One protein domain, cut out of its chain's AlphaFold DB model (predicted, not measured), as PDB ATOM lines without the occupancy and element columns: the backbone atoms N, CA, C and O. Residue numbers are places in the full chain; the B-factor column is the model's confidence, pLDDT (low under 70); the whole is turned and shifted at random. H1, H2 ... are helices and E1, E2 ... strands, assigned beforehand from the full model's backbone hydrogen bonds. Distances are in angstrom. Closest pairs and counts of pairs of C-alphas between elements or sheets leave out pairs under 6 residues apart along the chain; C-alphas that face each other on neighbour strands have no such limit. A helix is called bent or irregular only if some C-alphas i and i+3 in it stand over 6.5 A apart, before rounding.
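Overview. This is residues 691 to 830 of the 865 residues of an uncharacterized protein of Fragilariopsis cylindrus CCMP1102 (UniProt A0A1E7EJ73). The hairpin of strands E1 and E2 lies on one side of the long middle helix H4, and H3 crosses H4 on the other side. H1 and H2 lie with H3 toward one end of the model, and long stretches with no named element, residues 749 to 778 and 793 to 806, make up much of the rest. The printed part has 140 residues, with six named helices and two named strands in the order H1 H2 H3 H4 E1 E2 H5 H6; the sheet, E1 - E2, is antiparallel. The class is mostly helix, though under half of the residues, 63 of 140, are in named elements. The whole is compact, with a radius of gyration of the C-alphas of 14.5 A and spans of 43 by 33 by 27 A.

Along the chain. E1, residues 779 to 783, is 13.4 A long, and E2, residues 787 to 792, is 14.8 A. H4, residues 733 to 748, is 21.7 A long, from C-alpha 733 at (-91.398, 37.013, 43.824) to C-alpha 748 at (-89.922, 19.305, 56.337). H3, residues 710 to 720, is 14.9 A, and H1, residues 691 to 700, is 14.6 A, beginning at C-alpha 691 (-94.884, 42.992, 52.018). H2, residues 702 to 705, is 6.0 A. H5, residues 807 to 813, is 11.2 A, and H6, residues 817 to 820, is 5.3 A. H5 is neither bent nor irregular, but only just: C-alphas 810 and 813 are 6.4 A apart.

Arrangement. E1 and E2 form a hairpin, antiparallel at 144 degrees, with N 781 and O 790 at 2.8 A and N 789 and O 781 at 2.8 A, within hydrogen-bond range. The closest C-alphas of H4 and E2, Gln 738 and Ile 788, are 6.8 A apart. H4 is the hub, touching three helices. It touches H3 at a steep tilt of 58 degrees, opposite ways, closest at the C-alphas of Ala 714 and Leu 744, 5.0 A. With residues 741 to 745 alone it only just touches H5, with 3 pairs of C-alphas within 8 A, the closest Ile 741 and Leu 808 at 7.2 A. With residues 733 to 737 alone it only just touches H1, also with 3 pairs, the closest Arg 695 and Glu 733 at 7.4 A. H2 touches H3, closest at the C-alphas of Val 704 and Gln 711, 4.7 A. H6 touches no helix; its closest C-alpha to E2 is that of Phe 817, 7.2 A from Thr 789. H3 and H4 have every O i to N i+4 pair within hydrogen-bond range, H1 has 5 of 6, H5 has 1 of 3 with 3 of 4 O i to N i+3 pairs, and H2 and H6 are too short for an O i to N i+4 pair.

Size, cuts and confidence. The two C-alphas farthest apart, of Ser 691 and Asp 825, are 43.5 A apart. The printed part has no cut. The links H3 to H4, H4 to E1 and E2 to H5 are long, of 12, 30 and 14 residues. The mean pLDDT of the printed part is 86.0, and it is under 70 at residue 802 and residues 811 to 830.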
ATOM      1  N   SER A 691     -94.977  43.522  53.388       94.50
ATOM      2  CA  SER A 691     -94.884  42.992  52.018       94.50
ATOM      3  C   SER A 691     -94.181  41.636  51.932       94.50
ATOM      4  O   SER A 691     -94.655  40.755  51.214       94.50
ATOM      5  N   THR A 692     -93.083  41.418  52.665       94.38
ATOM      6  CA  THR A 692     -92.446  40.087  52.729       94.38
ATOM      7  C   THR A 692     -93.376  39.076  53.402       94.38
ATOM      8  O   THR A 692     -93.506  37.945  52.932       94.38
ATOM      9  N   LYS A 693     -94.085  39.505  54.457       95.06
ATOM     10  CA  LYS A 693     -95.100  38.693  55.139       95.06
ATOM     11  C   LYS A 693     -96.230  38.283  54.186       95.06
ATOM     12  O   LYS A 693     -96.487  37.093  54.041       95.06
ATOM     13  N   GLU A 694     -96.856  39.243  53.505       96.12
ATOM     14  CA  GLU A 694     -97.957  39.017  52.557       96.12
ATOM     15  C   GLU A 694     -97.543  38.081  51.407       96.12
ATOM     16  O   GLU A 694     -98.293  37.181  51.034       96.12
ATOM     17  N   ARG A 695     -96.323  38.223  50.872       95.62
ATOM     18  CA  ARG A 695     -95.805  37.351  49.800       95.62
ATOM     19  C   ARG A 695     -95.698  35.884  50.224       95.62
ATOM     20  O   ARG A 695     -96.062  35.014  49.441       95.62
ATOM     21  N   LEU A 696     -95.251  35.600  51.449       95.69
ATOM     22  CA  LEU A 696     -95.117  34.224  51.951       95.69
ATOM     23  C   LEU A 696     -96.448  33.655  52.473       95.69
ATOM     24  O   LEU A 696     -96.725  32.467  52.303       95.69
ATOM     25  N   GLU A 697     -97.322  34.511  53.007       95.88
ATOM     26  CA  GLU A 697     -98.717  34.185  53.342       95.88
ATOM     27  C   GLU A 697     -99.516  33.775  52.088       95.88
ATOM     28  O   GLU A 697    -100.341  32.871  52.161       95.88
ATOM     29  N   ASN A 698     -99.203  34.323  50.907       95.06
ATOM     30  CA  ASN A 698     -99.772  33.863  49.631       95.06
ATOM     31  C   ASN A 698     -99.257  32.483  49.155       95.06
ATOM     32  O   ASN A 698     -99.894  31.884  48.292       95.06
ATOM     33  N   VAL A 699     -98.132  31.973  49.681       94.56
ATOM     34  CA  VAL A 699     -97.546  30.670  49.283       94.56
ATOM     35  C   VAL A 699     -97.952  29.541  50.231       94.56
ATOM     36  O   VAL A 699     -98.284  28.452  49.770       94.56
ATOM     37  N   SER A 700     -97.928  29.786  51.545       95.56
ATOM     38  CA  SER A 700     -98.258  28.777  52.568       95.56
ATOM     39  C   SER A 700     -99.584  29.027  53.296       95.56
ATOM     40  O   SER A 700    -100.092  28.111  53.938       95.56
ATOM     41  N   GLY A 701    -100.169  30.226  53.218       95.62
ATOM     42  CA  GLY A 701    -101.274  30.639  54.090       95.62
ATOM     43  C   GLY A 701    -100.830  30.907  55.533       95.62
ATOM     44  O   GLY A 701     -99.644  30.842  55.862       95.62
ATOM     45  N   ASP A 702    -101.799  31.161  56.417       96.00
ATOM     46  CA  ASP A 702    -101.619  31.522  57.834       96.00
ATOM     47  C   ASP A 702    -100.664  30.593  58.619       96.00
ATOM     48  O   ASP A 702    -100.054  31.018  59.603       96.00
ATOM     49  N   ILE A 703    -100.517  29.328  58.199       95.56
ATOM     50  CA  ILE A 703     -99.657  28.330  58.859       95.56
ATOM     51  C   ILE A 703     -98.169  28.699  58.844       95.56
ATOM     52  O   ILE A 703     -97.431  28.205  59.689       95.56
ATOM     53  N   VAL A 704     -97.726  29.611  57.969       96.31
ATOM     54  CA  VAL A 704     -96.347  30.139  57.984       96.31
ATOM     55  C   VAL A 704     -96.004  30.902  59.275       96.31
ATOM     56  O   VAL A 704     -94.833  31.124  59.572       96.31
ATOM     57  N   PHE A 705     -97.009  31.245  60.093       95.00
ATOM     58  CA  PHE A 705     -96.836  31.855  61.416       95.00
ATOM     59  C   PHE A 705     -97.050  30.878  62.588       95.00
ATOM     60  O   PHE A 705     -96.944  31.290  63.746       95.00
ATOM     61  N   ASP A 706     -97.340  29.596  62.330       95.88
ATOM     62  CA  ASP A 706     -97.417  28.572  63.376       95.88
ATOM     63  C   ASP A 706     -96.015  28.036  63.691       95.88
ATOM     64  O   ASP A 706     -95.443  27.241  62.942       95.88
ATOM     65  N   VAL A 707     -95.496  28.443  64.853       96.62
ATOM     66  CA  VAL A 707     -94.160  28.119  65.387       96.62
ATOM     67  C   VAL A 707     -93.872  26.625  65.600       96.62
ATOM     68  O   VAL A 707     -92.787  26.275  66.059       96.62
ATOM     69  N   SER A 708     -94.832  25.739  65.328       95.56
ATOM     70  CA  SER A 708     -94.655  24.284  65.345       95.56
ATOM     71  C   SER A 708     -94.461  23.657  63.955       95.56
ATOM     72  O   SER A 708     -94.335  22.435  63.854       95.56
ATOM     73  N   THR A 709     -94.434  24.465  62.887       95.44
ATOM     74  CA  THR A 709     -94.443  23.993  61.492       95.44
ATOM     75  C   THR A 709     -93.111  24.198  60.750       95.44
ATOM     76  O   THR A 709     -92.420  25.193  60.979       95.44
ATOM     77  N   PRO A 710     -92.772  23.328  59.774       96.38
ATOM     78  CA  PRO A 710     -91.649  23.552  58.857       96.38
ATOM     79  C   PRO A 710     -91.753  24.838  58.023       96.38
ATOM     80  O   PRO A 710     -90.735  25.353  57.562       96.38
ATOM     81  N   GLN A 711     -92.971  25.349  57.814       96.75
ATOM     82  CA  GLN A 711     -93.243  26.641  57.185       96.75
ATOM     83  C   GLN A 711     -92.696  27.789  58.035       96.75
ATOM     84  O   GLN A 711     -91.969  28.635  57.514       96.75
ATOM     85  N   TYR A 712     -92.963  27.776  59.345       97.19
ATOM     86  CA  TYR A 712     -92.363  28.744  60.258       97.19
ATOM     87  C   TYR A 712     -90.844  28.572  60.373       97.19
ATOM     88  O   TYR A 712     -90.145  29.575  60.324       97.19
ATOM     89  N   ASP A 713     -90.310  27.345  60.444       97.50
ATOM     90  CA  ASP A 713     -88.847  27.132  60.447       97.50
ATOM     91  C   ASP A 713     -88.176  27.736  59.191       97.50
ATOM     92  O   ASP A 713     -87.116  28.357  59.277       97.50
ATOM     93  N   ALA A 714     -88.800  27.590  58.015       97.50
ATOM     94  CA  ALA A 714     -88.307  28.160  56.760       97.50
ATOM     95  C   ALA A 714     -88.427  29.692  56.705       97.50
ATOM     96  O   ALA A 714     -87.537  30.358  56.176       97.50
ATOM     97  N   TYR A 715     -89.507  30.245  57.263       97.19
ATOM     98  CA  TYR A 715     -89.741  31.682  57.401       97.19
ATOM     99  C   TYR A 715     -88.758  32.324  58.391       97.19
ATOM    100  O   TYR A 715     -88.049  33.258  58.027       97.19
ATOM    101  N   ASP A 716     -88.647  31.787  59.609       97.12
ATOM    102  CA  ASP A 716     -87.720  32.257  60.641       97.12
ATOM    103  C   ASP A 716     -86.263  32.137  60.183       97.12
ATOM    104  O   ASP A 716     -85.485  33.069  60.382       97.12
ATOM    105  N   TRP A 717     -85.903  31.061  59.470       97.88
ATOM    106  CA  TRP A 717     -84.592  30.973  58.833       97.88
ATOM    107  C   TRP A 717     -84.369  32.104  57.824       97.88
ATOM    108  O   TRP A 717     -83.352  32.792  57.906       97.88
ATOM    109  N   LEU A 718     -85.309  32.328  56.901       97.38
ATOM    110  CA  LEU A 718     -85.178  33.339  55.849       97.38
ATOM    111  C   LEU A 718     -85.091  34.769  56.413       97.38
ATOM    112  O   LEU A 718     -84.400  35.607  55.840       97.38
ATOM    113  N   LEU A 719     -85.750  35.037  57.547       95.44
ATOM    114  CA  LEU A 719     -85.673  36.322  58.245       95.44
ATOM    115  C   LEU A 719     -84.414  36.461  59.116       95.44
ATOM    116  O   LEU A 719     -83.739  37.482  59.068       95.44
ATOM    117  N   ASN A 720     -84.098  35.470  59.949       96.06
ATOM    118  CA  ASN A 720     -83.154  35.643  61.060       96.06
ATOM    119  C   ASN A 720     -81.827  34.889  60.884       96.06
ATOM    120  O   ASN A 720     -80.879  35.143  61.634       96.06
ATOM    121  N   ASN A 721     -81.728  33.941  59.944       97.12
ATOM    122  CA  ASN A 721     -80.576  33.040  59.814       97.12
ATOM    123  C   ASN A 721     -80.069  32.799  58.376       97.12
ATOM    124  O   ASN A 721     -79.116  32.033  58.228       97.12
ATOM    125  N   ASP A 722     -80.635  33.425  57.339       97.31
ATOM    126  CA  ASP A 722     -80.120  33.320  55.969       97.31
ATOM    127  C   ASP A 722     -78.721  33.967  55.867       97.31
ATOM    128  O   ASP A 722     -78.598  35.194  55.954       97.31
ATOM    129  N   PRO A 723     -77.642  33.186  55.651       97.69
ATOM    130  CA  PRO A 723     -76.286  33.722  55.607       97.69
ATOM    131  C   PRO A 723     -75.993  34.542  54.340       97.69
ATOM    132  O   PRO A 723     -74.928  35.154  54.267       97.69
ATOM    133  N   ALA A 724     -76.902  34.583  53.356       96.88
ATOM    134  CA  ALA A 724     -76.831  35.548  52.258       96.88
ATOM    135  C   ALA A 724     -77.250  36.969  52.688       96.88
ATOM    136  O   ALA A 724     -76.860  37.927  52.024       96.88
ATOM    137  N   ASN A 725     -78.011  37.116  53.786       95.94
ATOM    138  CA  ASN A 725     -78.537  38.391  54.294       95.94
ATOM    139  C   ASN A 725     -79.183  39.233  53.166       95.94
ATOM    140  O   ASN A 725     -78.834  40.396  52.941       95.94
ATOM    141  N   LEU A 726     -80.085  38.610  52.404       94.75
ATOM    142  CA  LEU A 726     -80.744  39.244  51.264       94.75
ATOM    143  C   LEU A 726     -81.772  40.279  51.735       94.75
ATOM    144  O   LEU A 726     -82.503  40.058  52.698       94.75
ATOM    145  N   ASP A 727     -81.858  41.400  51.021       96.00
ATOM    146  CA  ASP A 727     -82.969  42.339  51.168       96.00
ATOM    147  C   ASP A 727     -84.210  41.729  50.498       96.00
ATOM    148  O   ASP A 727     -84.340  41.733  49.271       96.00
ATOM    149  N   LEU A 728     -85.096  41.153  51.312       95.81
ATOM    150  CA  LEU A 728     -86.249  40.371  50.861       95.81
ATOM    151  C   LEU A 728     -87.284  41.212  50.088       95.81
ATOM    152  O   LEU A 728     -87.991  40.666  49.237       95.81
ATOM    153  N   ASP A 729     -87.330  42.532  50.301       94.62
ATOM    154  CA  ASP A 729     -88.151  43.452  49.501       94.62
ATOM    155  C   ASP A 729     -87.518  43.777  48.139       94.62
ATOM    156  O   ASP A 729     -88.236  44.127  47.203       94.62
ATOM    157  N   SER A 730     -86.196  43.621  47.999       95.62
ATOM    158  CA  SER A 730     -85.495  43.762  46.714       95.62
ATOM    159  C   SER A 730     -85.573  42.513  45.826       95.62
ATOM    160  O   SER A 730     -85.504  42.634  44.602       95.62
ATOM    161  N   LEU A 731     -85.734  41.322  46.424       96.25
ATOM    162  CA  LEU A 731     -85.877  40.060  45.692       96.25
ATOM    163  C   LEU A 731     -87.168  40.040  44.875       96.25
ATOM    164  O   LEU A 731     -88.228  40.440  45.365       96.25
ATOM    165  N   THR A 732     -87.126  39.464  43.675       95.81
ATOM    166  CA  THR A 732     -88.348  39.152  42.925       95.81
ATOM    167  C   THR A 732     -89.205  38.118  43.662       95.81
ATOM    168  O   THR A 732     -88.745  37.379  44.535       95.81
ATOM    169  N   GLU A 733     -90.490  38.049  43.315       94.44
ATOM    170  CA  GLU A 733     -91.398  37.013  43.824       94.44
ATOM    171  C   GLU A 733     -90.880  35.598  43.513       94.44
ATOM    172  O   GLU A 733     -90.949  34.713  44.360       94.44
ATOM    173  N   GLU A 734     -90.276  35.400  42.339       93.62
ATOM    174  CA  GLU A 734     -89.714  34.111  41.939       93.62
ATOM    175  C   GLU A 734     -88.462  33.727  42.752       93.62
ATOM    176  O   GLU A 734     -88.383  32.591  43.216       93.62
ATOM    177  N   GLU A 735     -87.519  34.643  42.987       95.38
ATOM    178  CA  GLU A 735     -86.331  34.374  43.820       95.38
ATOM    179  C   GLU A 735     -86.708  34.090  45.281       95.38
ATOM    180  O   GLU A 735     -86.232  33.111  45.864       95.38
ATOM    181  N   LEU A 736     -87.602  34.909  45.860       96.38
ATOM    182  CA  LEU A 736     -88.089  34.725  47.230       96.38
ATOM    183  C   LEU A 736     -88.763  33.355  47.385       96.38
ATOM    184  O   LEU A 736     -88.406  32.592  48.283       96.38
ATOM    185  N   ASN A 737     -89.688  33.018  46.483       95.44
ATOM    186  CA  ASN A 737     -90.441  31.769  46.559       95.44
ATOM    187  C   ASN A 737     -89.532  30.552  46.328       95.44
ATOM    188  O   ASN A 737     -89.659  29.557  47.035       95.44
ATOM    189  N   GLN A 738     -88.568  30.618  45.403       95.69
ATOM    190  CA  GLN A 738     -87.605  29.528  45.216       95.69
ATOM    191  C   GLN A 738     -86.734  29.297  46.463       95.69
ATOM    192  O   GLN A 738     -86.570  28.149  46.886       95.69
ATOM    193  N   ARG A 739     -86.208  30.366  47.081       97.06
ATOM    194  CA  ARG A 739     -85.357  30.271  48.281       97.06
ATOM    195  C   ARG A 739     -86.150  29.799  49.506       97.06
ATOM    196  O   ARG A 739     -85.698  28.888  50.198       97.06
ATOM    197  N   TYR A 740     -87.360  30.330  49.712       97.38
ATOM    198  CA  TYR A 740     -88.291  29.878  50.753       97.38
ATOM    199  C   TYR A 740     -88.654  28.397  50.594       97.38
ATOM    200  O   TYR A 740     -88.506  27.626  51.540       97.38
ATOM    201  N   ILE A 741     -89.073  27.956  49.402       96.38
ATOM    202  CA  ILE A 741     -89.552  26.578  49.225       96.38
ATOM    203  C   ILE A 741     -88.397  25.560  49.302       96.38
ATOM    204  O   ILE A 741     -88.589  24.446  49.793       96.38
ATOM    205  N   ALA A 742     -87.174  25.926  48.902       97.00
ATOM    206  CA  ALA A 742     -85.997  25.082  49.130       97.00
ATOM    207  C   ALA A 742     -85.651  24.943  50.627       97.00
ATOM    208  O   ALA A 742     -85.286  23.848  51.066       97.00
ATOM    209  N   ALA A 743     -85.820  26.004  51.425       97.62
ATOM    210  CA  ALA A 743     -85.700  25.929  52.882       97.62
ATOM    211  C   ALA A 743     -86.833  25.087  53.504       97.62
ATOM    212  O   ALA A 743     -86.563  24.175  54.284       97.62
ATOM    213  N   LEU A 744     -88.086  25.294  53.084       96.75
ATOM    214  CA  LEU A 744     -89.250  24.499  53.497       96.75
ATOM    215  C   LEU A 744     -89.044  23.002  53.237       96.75
ATOM    216  O   LEU A 744     -89.300  22.173  54.112       96.75
ATOM    217  N   PHE A 745     -88.535  22.647  52.056       96.00
ATOM    218  CA  PHE A 745     -88.193  21.272  51.695       96.00
ATOM    219  C   PHE A 745     -87.129  20.670  52.627       96.00
ATOM    220  O   PHE A 745     -87.262  19.518  53.046       96.00
ATOM    221  N   TYR A 746     -86.108  21.450  52.997       96.88
ATOM    222  CA  TYR A 746     -85.077  21.048  53.956       96.88
ATOM    223  C   TYR A 746     -85.657  20.813  55.359       96.88
ATOM    224  O   TYR A 746     -85.472  19.726  55.910       96.88
ATOM    225  N   PHE A 747     -86.403  21.765  55.929       96.69
ATOM    226  CA  PHE A 747     -86.965  21.620  57.279       96.69
ATOM    227  C   PHE A 747     -87.979  20.470  57.365       96.69
ATOM    228  O   PHE A 747     -87.848  19.600  58.229       96.69
ATOM    229  N   SER A 748     -88.891  20.362  56.394       95.44
ATOM    230  CA  SER A 748     -89.922  19.305  56.337       95.44
ATOM    231  C   SER A 748     -89.353  17.887  56.295       95.44
ATOM    232  O   SER A 748     -89.954  16.940  56.802       95.44
ATOM    233  N   LEU A 749     -88.180  17.722  55.680       94.75
ATOM    234  CA  LEU A 749     -87.476  16.445  55.569       94.75
ATOM    235  C   LEU A 749     -86.367  16.271  56.615       94.75
ATOM    236  O   LEU A 749     -85.552  15.354  56.481       94.75
ATOM    237  N   ASN A 750     -86.365  17.097  57.669       95.50
ATOM    238  CA  ASN A 750     -85.421  17.040  58.784       95.50
ATOM    239  C   ASN A 750     -83.956  17.207  58.328       95.50
ATOM    240  O   ASN A 750     -83.066  16.434  58.695       95.50
ATOM    241  N   GLY A 751     -83.719  18.233  57.503       95.69
ATOM    242  CA  GLY A 751     -82.460  18.548  56.818       95.69
ATOM    243  C   GLY A 751     -81.213  18.508  57.691       95.69
ATOM    244  O   GLY A 751     -80.194  17.918  57.331       95.69
ATOM    245  N   LYS A 752     -81.348  19.010  58.918       96.06
ATOM    246  CA  LYS A 752     -80.315  19.017  59.963       96.06
ATOM    247  C   LYS A 752     -79.757  17.627  60.315       96.06
ATOM    248  O   LYS A 752     -78.684  17.534  60.902       96.06
ATOM    249  N   ASN A 753     -80.476  16.555  59.971       94.81
ATOM    250  CA  ASN A 753     -80.097  15.159  60.199       94.81
ATOM    251  C   ASN A 753     -79.779  14.383  58.897       94.81
ATOM    252  O   ASN A 753     -79.657  13.155  58.926       94.81
ATOM    253  N   TRP A 754     -79.638  15.063  57.753       94.94
ATOM    254  CA  TRP A 754     -79.157  14.456  56.507       94.94
ATOM    255  C   TRP A 754     -77.650  14.165  56.564       94.94
ATOM    256  O   TRP A 754     -76.868  14.987  57.042       94.94
ATOM    257  N   ALA A 755     -77.227  13.018  56.016       95.12
ATOM    258  CA  ALA A 755     -75.811  12.639  55.962       95.12
ATOM    259  C   ALA A 755     -74.995  13.496  54.976       95.12
ATOM    260  O   ALA A 755     -73.812  13.734  55.201       95.12
ATOM    261  N   ASP A 756     -75.651  13.986  53.921       95.12
ATOM    262  CA  ASP A 756     -75.124  14.994  53.004       95.12
ATOM    263  C   ASP A 756     -76.029  16.234  53.110       95.12
ATOM    264  O   ASP A 756     -77.243  16.111  52.944       95.12
ATOM    265  N   GLN A 757     -75.463  17.417  53.349       95.88
ATOM    266  CA  GLN A 757     -76.237  18.668  53.436       95.88
ATOM    267  C   GLN A 757     -76.500  19.320  52.066       95.88
ATOM    268  O   GLN A 757     -77.365  20.179  51.956       95.88
ATOM    269  N   TYR A 758     -75.757  18.921  51.023       96.50
ATOM    270  CA  TYR A 758     -75.828  19.467  49.656       96.50
ATOM    271  C   TYR A 758     -75.862  21.010  49.580       96.50
ATOM    272  O   TYR A 758     -76.560  21.547  48.736       96.50
ATOM    273  N   GLY A 759     -75.182  21.731  50.477       96.94
ATOM    274  CA  GLY A 759     -75.182  23.201  50.485       96.94
ATOM    275  C   GLY A 759     -76.542  23.869  50.741       96.94
ATOM    276  O   GLY A 759     -76.688  25.055  50.468       96.94
ATOM    277  N   PHE A 760     -77.552  23.146  51.242       97.75
ATOM    278  CA  PHE A 760     -78.817  23.773  51.634       97.75
ATOM    279  C   PHE A 760     -78.599  24.804  52.744       97.75
ATOM    280  O   PHE A 760     -77.801  24.588  53.657       97.75
ATOM    281  N   LEU A 761     -79.368  25.894  52.680       97.88
ATOM    282  CA  LEU A 761     -79.293  27.038  53.594       97.88
ATOM    283  C   LEU A 761     -77.955  27.810  53.551       97.88
ATOM    284  O   LEU A 761     -77.683  28.612  54.444       97.88
ATOM    285  N   GLU A 762     -77.116  27.606  52.529       97.81
ATOM    286  CA  GLU A 762     -75.898  28.397  52.326       97.81
ATOM    287  C   GLU A 762     -76.174  29.761  51.658       97.81
ATOM    288  O   GLU A 762     -77.228  30.019  51.068       97.81
ATOM    289  N   ALA A 763     -75.183  30.658  51.740       97.62
ATOM    290  CA  ALA A 763     -75.255  32.022  51.204       97.62
ATOM    291  C   ALA A 763     -75.229  32.081  49.661       97.62
ATOM    292  O   ALA A 763     -75.422  33.138  49.067       97.62
ATOM    293  N   SER A 764     -74.960  30.941  49.031       97.19
ATOM    294  CA  SER A 764     -74.979  30.692  47.594       97.19
ATOM    295  C   SER A 764     -76.390  30.794  47.001       97.19
ATOM    296  O   SER A 764     -77.402  30.803  47.722       97.19
ATOM    297  N   HIS A 765     -76.478  30.881  45.670       96.50
ATOM    298  CA  HIS A 765     -77.773  30.865  44.996       96.50
ATOM    299  C   HIS A 765     -78.432  29.484  45.141       96.50
ATOM    300  O   HIS A 765     -77.753  28.461  45.204       96.50
ATOM    301  N   VAL A 766     -79.767  29.415  45.164       96.88
ATOM    302  CA  VAL A 766     -80.492  28.167  45.479       96.88
ATOM    303  C   VAL A 766     -80.185  27.028  44.491       96.88
ATOM    304  O   VAL A 766     -80.223  25.853  44.842       96.88
ATOM    305  N   CYS A 767     -79.789  27.363  43.262       96.88
ATOM    306  CA  CYS A 767     -79.370  26.404  42.239       96.88
ATOM    307  C   CYS A 767     -77.954  25.835  42.426       96.88
ATOM    308  O   CYS A 767     -77.610  24.829  41.790       96.88
ATOM    309  N   GLU A 768     -77.153  26.458  43.289       96.88
ATOM    310  CA  GLU A 768     -75.829  26.011  43.722       96.88
ATOM    311  C   GLU A 768     -75.917  25.093  44.953       96.88
ATOM    312  O   GLU A 768     -74.944  24.399  45.235       96.88
ATOM    313  N   TRP A 769     -77.076  25.003  45.630       97.50
ATOM    314  CA  TRP A 769     -77.343  24.090  46.757       97.50
ATOM    315  C   TRP A 769     -77.370  22.625  46.285       97.50
ATOM    316  O   TRP A 769     -78.412  21.970  46.171       97.50
ATOM    317  N   ASN A 770     -76.194  22.115  45.927       96.75
ATOM    318  CA  ASN A 770     -75.991  20.811  45.332       96.75
ATOM    319  C   ASN A 770     -74.568  20.270  45.596       96.75
ATOM    320  O   ASN A 770     -73.752  20.907  46.250       96.75
ATOM    321  N   ASN A 771     -74.255  19.075  45.090       94.81
ATOM    322  CA  ASN A 771     -72.949  18.422  45.269       94.81
ATOM    323  C   ASN A 771     -71.921  18.642  44.132       94.81
ATOM    324  O   ASN A 771     -70.926  17.916  44.095       94.81
ATOM    325  N   ASP A 772     -72.204  19.525  43.168       91.19
ATOM    326  CA  ASP A 772     -71.430  19.837  41.948       91.19
ATOM    327  C   ASP A 772     -70.944  18.627  41.131       91.19
ATOM    328  O   ASP A 772     -70.041  18.716  40.299       91.19
ATOM    329  N   SER A 773     -71.547  17.454  41.333       91.94
ATOM    330  CA  SER A 773     -71.049  16.206  40.762       91.94
ATOM    331  C   SER A 773     -71.449  16.083  39.287       91.94
ATOM    332  O   SER A 773     -72.613  15.774  38.997       91.94
ATOM    333  N   PRO A 774     -70.505  16.168  38.322       89.06
ATOM    334  CA  PRO A 774     -70.819  16.130  36.890       89.06
ATOM    335  C   PRO A 774     -71.323  14.755  36.418       89.06
ATOM    336  O   PRO A 774     -71.675  14.576  35.255       89.06
ATOM    337  N   ARG A 775     -71.331  13.752  37.306       91.94
ATOM    338  CA  ARG A 775     -71.888  12.415  37.055       91.94
ATOM    339  C   ARG A 775     -73.321  12.260  37.560       91.94
ATOM    340  O   ARG A 775     -74.032  11.401  37.047       91.94
ATOM    341  N   LYS A 776     -73.701  13.006  38.604       92.00
ATOM    342  CA  LYS A 776     -75.003  12.917  39.277       92.00
ATOM    343  C   LYS A 776     -75.174  14.107  40.235       92.00
ATOM    344  O   LYS A 776     -74.782  13.997  41.399       92.00
ATOM    345  N   LYS A 777     -75.771  15.202  39.747       93.38
ATOM    346  CA  LYS A 777     -76.183  16.344  40.581       93.38
ATOM    347  C   LYS A 777     -77.152  15.837  41.659       93.38
ATOM    348  O   LYS A 777     -78.135  15.175  41.329       93.38
ATOM    349  N   MET A 778     -76.838  16.087  42.927       96.00
ATOM    350  CA  MET A 778     -77.679  15.778  44.092       96.00
ATOM    351  C   MET A 778     -77.857  17.054  44.913       96.00
ATOM    352  O   MET A 778     -76.917  17.841  44.999       96.00
ATOM    353  N   GLY A 779     -79.033  17.241  45.505       96.81
ATOM    354  CA  GLY A 779     -79.500  18.509  46.068       96.81
ATOM    355  C   GLY A 779     -80.549  19.160  45.165       96.81
ATOM    356  O   GLY A 779     -81.387  18.457  44.592       96.81
ATOM    357  N   VAL A 780     -80.505  20.483  45.032       96.44
ATOM    358  CA  VAL A 780     -81.377  21.266  44.149       96.44
ATOM    359  C   VAL A 780     -80.966  21.095  42.679       96.44
ATOM    360  O   VAL A 780     -79.806  21.271  42.283       96.44
ATOM    361  N   ILE A 781     -81.945  20.762  41.841       95.56
ATOM    362  CA  ILE A 781     -81.839  20.788  40.384       95.56
ATOM    363  C   ILE A 781     -82.544  22.049  39.892       95.56
ATOM    364  O   ILE A 781     -83.677  22.322  40.285       95.56
ATOM    365  N   CYS A 782     -81.869  22.785  39.013       95.56
ATOM    366  CA  CYS A 782     -82.428  23.917  38.291       95.56
ATOM    367  C   CYS A 782     -82.161  23.766  36.799       95.56
ATOM    368  O   CYS A 782     -81.125  23.215  36.404       95.56
ATOM    369  N   ASP A 783     -83.052  24.341  36.004       91.88
ATOM    370  CA  ASP A 783     -82.837  24.596  34.585       91.88
ATOM    371  C   ASP A 783     -82.104  25.935  34.394       91.88
ATOM    372  O   ASP A 783     -81.954  26.727  35.325       91.88
ATOM    373  N   SER A 784     -81.646  26.208  33.171       86.31
ATOM    374  CA  SER A 784     -81.132  27.531  32.802       86.31
ATOM    375  C   SER A 784     -82.288  28.411  32.300       86.31
ATOM    376  O   SER A 784     -82.951  27.992  31.348       86.31
ATOM    377  N   PRO A 785     -82.507  29.633  32.825       75.94
ATOM    378  CA  PRO A 785     -81.709  30.336  33.830       75.94
ATOM    379  C   PRO A 785     -82.283  30.183  35.249       75.94
ATOM    380  O   PRO A 785     -83.351  30.703  35.547       75.94
ATOM    381  N   GLU A 786     -81.542  29.502  36.124       88.94
ATOM    382  CA  GLU A 786     -81.646  29.610  37.590       88.94
ATOM    383  C   GLU A 786     -83.035  29.365  38.223       88.94
ATOM    384  O   GLU A 786     -83.300  29.798  39.341       88.94
ATOM    385  N   LYS A 787     -83.902  28.595  37.552       93.88
ATOM    386  CA  LYS A 787     -85.210  28.166  38.073       93.88
ATOM    387  C   LYS A 787     -85.141  26.737  38.606       93.88
ATOM    388  O   LYS A 787     -84.817  25.834  37.833       93.88
ATOM    389  N   ILE A 788     -85.500  26.504  39.873       94.50
ATOM    390  CA  ILE A 788     -85.657  25.155  40.449       94.50
ATOM    391  C   ILE A 788     -86.596  24.331  39.567       94.50
ATOM    392  O   ILE A 788     -87.727  24.735  39.305       94.50
ATOM    393  N   THR A 789     -86.138  23.149  39.155       94.38
ATOM    394  CA  THR A 789     -86.925  22.156  38.410       94.38
ATOM    395  C   THR A 789     -87.035  20.803  39.118       94.38
ATOM    396  O   THR A 789     -87.813  19.943  38.700       94.38
ATOM    397  N   GLY A 790     -86.349  20.617  40.252       94.50
ATOM    398  CA  GLY A 790     -86.622  19.511  41.168       94.50
ATOM    399  C   GLY A 790     -85.591  19.344  42.283       94.50
ATOM    400  O   GLY A 790     -84.644  20.113  42.412       94.50
ATOM    401  N   PHE A 791     -85.757  18.278  43.067       95.06
ATOM    402  CA  PHE A 791     -84.838  17.896  44.139       95.06
ATOM    403  C   PHE A 791     -84.383  16.443  43.952       95.06
ATOM    404  O   PHE A 791     -85.207  15.545  43.763       95.06
ATOM    405  N   ALA A 792     -83.074  16.196  44.026       95.44
ATOM    406  CA  ALA A 792     -82.473  14.868  43.894       95.44
ATOM    407  C   ALA A 792     -81.680  14.509  45.154       95.44
ATOM    408  O   ALA A 792     -80.492  14.801  45.270       95.44
ATOM    409  N   ILE A 793     -82.346  13.862  46.110       94.69
ATOM    410  CA  ILE A 793     -81.783  13.526  47.424       94.69
ATOM    411  C   ILE A 793     -81.582  12.014  47.577       94.69
ATOM    412  O   ILE A 793     -82.238  11.200  46.930       94.69
ATOM    413  N   ASN A 794     -80.595  11.634  48.390       92.69
ATOM    414  CA  ASN A 794     -80.301  10.246  48.728       92.69
ATOM    415  C   ASN A 794     -81.356   9.680  49.698       92.69
ATOM    416  O   ASN A 794     -81.745  10.346  50.654       92.69
ATOM    417  N   GLU A 795     -81.778   8.429  49.501       87.56
ATOM    418  CA  GLU A 795     -82.778   7.741  50.338       87.56
ATOM    419  C   GLU A 795     -82.410   7.734  51.830       87.56
ATOM    420  O   GLU A 795     -83.289   7.809  52.684       87.56
ATOM    421  N   SER A 796     -81.112   7.732  52.157       84.25
ATOM    422  CA  SER A 796     -80.611   7.838  53.534       84.25
ATOM    423  C   SER A 796     -81.040   9.112  54.270       84.25
ATOM    424  O   SER A 796     -81.048   9.114  55.505       84.25
ATOM    425  N   ASN A 797     -81.367  10.169  53.522       83.81
ATOM    426  CA  ASN A 797     -81.618  11.522  54.010       83.81
ATOM    427  C   ASN A 797     -83.125  11.851  54.051       83.81
ATOM    428  O   ASN A 797     -83.513  12.831  54.669       83.81
ATOM    429  N   LEU A 798     -84.007  11.026  53.476       85.94
ATOM    430  CA  LEU A 798     -85.461  11.243  53.526       85.94
ATOM    431  C   LEU A 798     -86.021  10.869  54.918       85.94
ATOM    432  O   LEU A 798     -86.540   9.771  55.112       85.94
ATOM    433  N   ARG A 799     -85.858  11.764  55.907       76.62
ATOM    434  CA  ARG A 799     -86.088  11.507  57.349       76.62
ATOM    435  C   ARG A 799     -87.029  12.509  58.050       76.62
ATOM    436  O   ARG A 799     -86.876  12.756  59.248       76.62
ATOM    437  N   GLY A 800     -87.995  13.066  57.318       75.94
ATOM    438  CA  GLY A 800     -89.096  13.870  57.875       75.94
ATOM    439  C   GLY A 800     -90.245  13.034  58.454       75.94
ATOM    440  O   GLY A 800     -90.325  11.826  58.218       75.94
ATOM    441  N   GLU A 801     -91.174  13.672  59.173       72.75
ATOM    442  CA  GLU A 801     -92.362  13.020  59.756       72.75
ATOM    443  C   GLU A 801     -93.483  12.773  58.724       72.75
ATOM    444  O   GLU A 801     -94.588  13.293  58.826       72.75
ATOM    445  N   ASN A 802     -93.210  11.916  57.733       60.56
ATOM    446  CA  ASN A 802     -94.170  11.325  56.778       60.56
ATOM    447  C   ASN A 802     -95.005  12.270  55.882       60.56
ATOM    448  O   ASN A 802     -95.649  11.774  54.956       60.56
ATOM    449  N   GLN A 803     -95.009  13.584  56.107       81.31
ATOM    450  CA  GLN A 803     -95.788  14.554  55.338       81.31
ATOM    451  C   GLN A 803     -94.874  15.614  54.722       81.31
ATOM    452  O   GLN A 803     -94.117  16.293  55.407       81.31
ATOM    453  N   LEU A 804     -94.952  15.733  53.399       87.50
ATOM    454  CA  LEU A 804     -94.404  16.856  52.647       87.50
ATOM    455  C   LEU A 804     -95.489  17.944  52.588       87.50
ATOM    456  O   LEU A 804     -96.630  17.589  52.271       87.50
ATOM    457  N   PRO A 805     -95.165  19.224  52.852       86.06
ATOM    458  CA  PRO A 805     -96.078  20.350  52.671       86.06
ATOM    459  C   PRO A 805     -96.817  20.341  51.328       86.06
ATOM    460  O   PRO A 805     -96.282  19.899  50.304       86.06
ATOM    461  N   GLY A 806     -98.050  20.852  51.326       83.12
ATOM    462  CA  GLY A 806     -98.881  20.949  50.123       83.12
ATOM    463  C   GLY A 806     -98.278  21.890  49.080       83.12
ATOM    464  O   GLY A 806     -98.350  21.623  47.886       83.12
ATOM    465  N   GLU A 807     -97.572  22.913  49.544       82.00
ATOM    466  CA  GLU A 807     -96.873  23.947  48.779       82.00
ATOM    467  C   GLU A 807     -95.812  23.367  47.824       82.00
ATOM    468  O   GLU A 807     -95.602  23.864  46.717       82.00
ATOM    469  N   LEU A 808     -95.208  22.227  48.184       84.75
ATOM    470  CA  LEU A 808     -94.289  21.486  47.309       84.75
ATOM    471  C   LEU A 808     -94.997  20.856  46.093       84.75
ATOM    472  O   LEU A 808     -94.337  20.441  45.141       84.75
ATOM    473  N   GLN A 809     -96.332  20.789  46.096       80.38
ATOM    474  CA  GLN A 809     -97.144  20.434  44.929       80.38
ATOM    475  C   GLN A 809     -97.455  21.656  44.059       80.38
ATOM    476  O   GLN A 809     -97.602  21.500  42.847       80.38
ATOM    477  N   GLU A 810     -97.502  22.866  44.617       71.19
ATOM    478  CA  GLU A 810     -97.729  24.095  43.839       71.19
ATOM    479  C   GLU A 810     -96.495  24.468  43.005       71.19
ATOM    480  O   GLU A 810     -96.624  24.928  41.869       71.19
ATOM    481  N   MET A 811     -95.298  24.065  43.456       65.38
ATOM    482  CA  MET A 811     -94.106  24.002  42.599       65.38
ATOM    483  C   MET A 811     -94.318  23.210  41.295       65.38
ATOM    484  O   MET A 811     -93.580  23.432  40.343       65.38
ATOM    485  N   THR A 812     -95.297  22.302  41.177       51.22
ATOM    486  CA  THR A 812     -95.471  21.470  39.961       51.22
ATOM    487  C   THR A 812     -96.018  22.217  38.734       51.22
ATOM    488  O   THR A 812     -96.297  21.591  37.711       51.22
ATOM    489  N   VAL A 813     -96.104  23.553  38.790       53.91
ATOM    490  CA  VAL A 813     -96.131  24.435  37.605       53.91
ATOM    491  C   VAL A 813     -94.747  24.505  36.915       53.91
ATOM    492  O   VAL A 813     -94.639  24.967  35.780       53.91
ATOM    493  N   ILE A 814     -93.691  23.968  37.543       51.12
ATOM    494  CA  ILE A 814     -92.417  23.607  36.901       51.12
ATOM    495  C   ILE A 814     -92.680  22.738  35.652       51.12
ATOM    496  O   ILE A 814     -93.166  21.605  35.782       51.12
ATOM    497  N   PRO A 815     -92.301  23.193  34.441       41.56
ATOM    498  CA  PRO A 815     -92.295  22.326  33.272       41.56
ATOM    499  C   PRO A 815     -91.215  21.251  33.458       41.56
ATOM    500  O   PRO A 815     -90.045  21.567  33.634       41.56
ATOM    501  N   GLY A 816     -91.610  19.975  33.432       38.88
ATOM    502  CA  GLY A 816     -90.688  18.834  33.555       38.88
ATOM    503  C   GLY A 816     -90.965  17.884  34.725       38.88
ATOM    504  O   GLY A 816     -90.546  16.727  34.661       38.88
ATOM    505  N   PHE A 817     -91.749  18.284  35.738       43.03
ATOM    506  CA  PHE A 817     -92.116  17.378  36.843       43.03
ATOM    507  C   PHE A 817     -92.859  16.120  36.342       43.03
ATOM    508  O   PHE A 817     -92.675  15.018  36.860       43.03
ATOM    509  N   GLU A 818     -93.640  16.259  35.267       42.66
ATOM    510  CA  GLU A 818     -94.306  15.139  34.594       42.66
ATOM    511  C   GLU A 818     -93.318  14.200  33.875       42.66
ATOM    512  O   GLU A 818     -93.511  12.985  33.893       42.66
ATOM    513  N   GLU A 819     -92.226  14.714  33.300       39.56
ATOM    514  CA  GLU A 819     -91.234  13.895  32.583       39.56
ATOM    515  C   GLU A 819     -90.343  13.088  33.546       39.56
ATOM    516  O   GLU A 819     -89.990  11.940  33.256       39.56
ATOM    517  N   LEU A 820     -90.075  13.622  34.745       38.34
ATOM    518  CA  LEU A 820     -89.392  12.892  35.822       38.34
ATOM    519  C   LEU A 820     -90.170  11.646  36.286       38.34
ATOM    520  O   LEU A 820     -89.550  10.651  36.665       38.34
ATOM    521  N   SER A 821     -91.505  11.641  36.177       38.66
ATOM    522  CA  SER A 821     -92.329  10.465  36.509       38.66
ATOM    523  C   SER A 821     -92.112   9.263  35.569       38.66
ATOM    524  O   SER A 821     -92.484   8.137  35.898       38.66
ATOM    525  N   GLY A 822     -91.480   9.470  34.405       28.62
ATOM    526  CA  GLY A 822     -91.302   8.452  33.365       28.62
ATOM    527  C   GLY A 822     -90.065   7.550  33.493       28.62
ATOM    528  O   GLY A 822     -89.899   6.651  32.665       28.62
ATOM    529  N   ARG A 823     -89.170   7.769  34.472       33.06
ATOM    530  CA  ARG A 823     -87.881   7.045  34.597       33.06
ATOM    531  C   ARG A 823     -87.661   6.398  35.970       33.06
ATOM    532  O   ARG A 823     -86.718   6.728  36.684       33.06
ATOM    533  N   CYS A 824     -88.485   5.408  36.302       32.78
ATOM    534  CA  CYS A 824     -88.418   4.649  37.561       32.78
ATOM    535  C   CYS A 824     -87.245   3.635  37.651       32.78
ATOM    536  O   CYS A 824     -87.443   2.493  38.066       32.78
ATOM    537  N   ASP A 825     -86.023   4.034  37.280       33.78
ATOM    538  CA  ASP A 825     -84.795   3.239  37.442       33.78
ATOM    539  C   ASP A 825     -84.037   3.658  38.721       33.78
ATOM    540  O   ASP A 825     -83.042   4.379  38.679       33.78
ATOM    541  N   GLY A 826     -84.497   3.170  39.878       29.50
ATOM    542  CA  GLY A 826     -83.658   3.049  41.084       29.50
ATOM    543  C   GLY A 826     -83.275   4.334  41.831       29.50
ATOM    544  O   GLY A 826     -82.254   4.332  42.516       29.50
ATOM    545  N   PHE A 827     -84.065   5.407  41.730       45.19
ATOM    546  CA  PHE A 827     -83.908   6.604  42.567       45.19
ATOM    547  C   PHE A 827     -85.231   7.018  43.207       45.19
ATOM    548  O   PHE A 827     -86.245   7.098  42.511       45.19
ATOM    549  N   ALA A 828     -85.197   7.375  44.493       42.28
ATOM    550  CA  ALA A 828     -86.261   8.111  45.173       42.28
ATOM    551  C   ALA A 828     -86.325   9.592  44.742       42.28
ATOM    552  O   ALA A 828     -86.188  10.505  45.554       42.28
ATOM    553  N   ILE A 829     -86.598   9.827  43.454       48.44
ATOM    554  CA  ILE A 829     -87.306  11.047  43.039       48.44
ATOM    555  C   ILE A 829     -88.636  11.014  43.797       48.44
ATOM    556  O   ILE A 829     -89.337  10.013  43.705       48.44
ATOM    557  N   VAL A 830     -88.920  12.051  44.589       47.94
ATOM    558  CA  VAL A 830     -89.895  12.088  45.700       47.94
ATOM    559  C   VAL A 830     -91.251  11.415  45.380       47.94
ATOM    560  O   VAL A 830     -92.235  12.059  45.016       47.94
TER     561      VAL A 830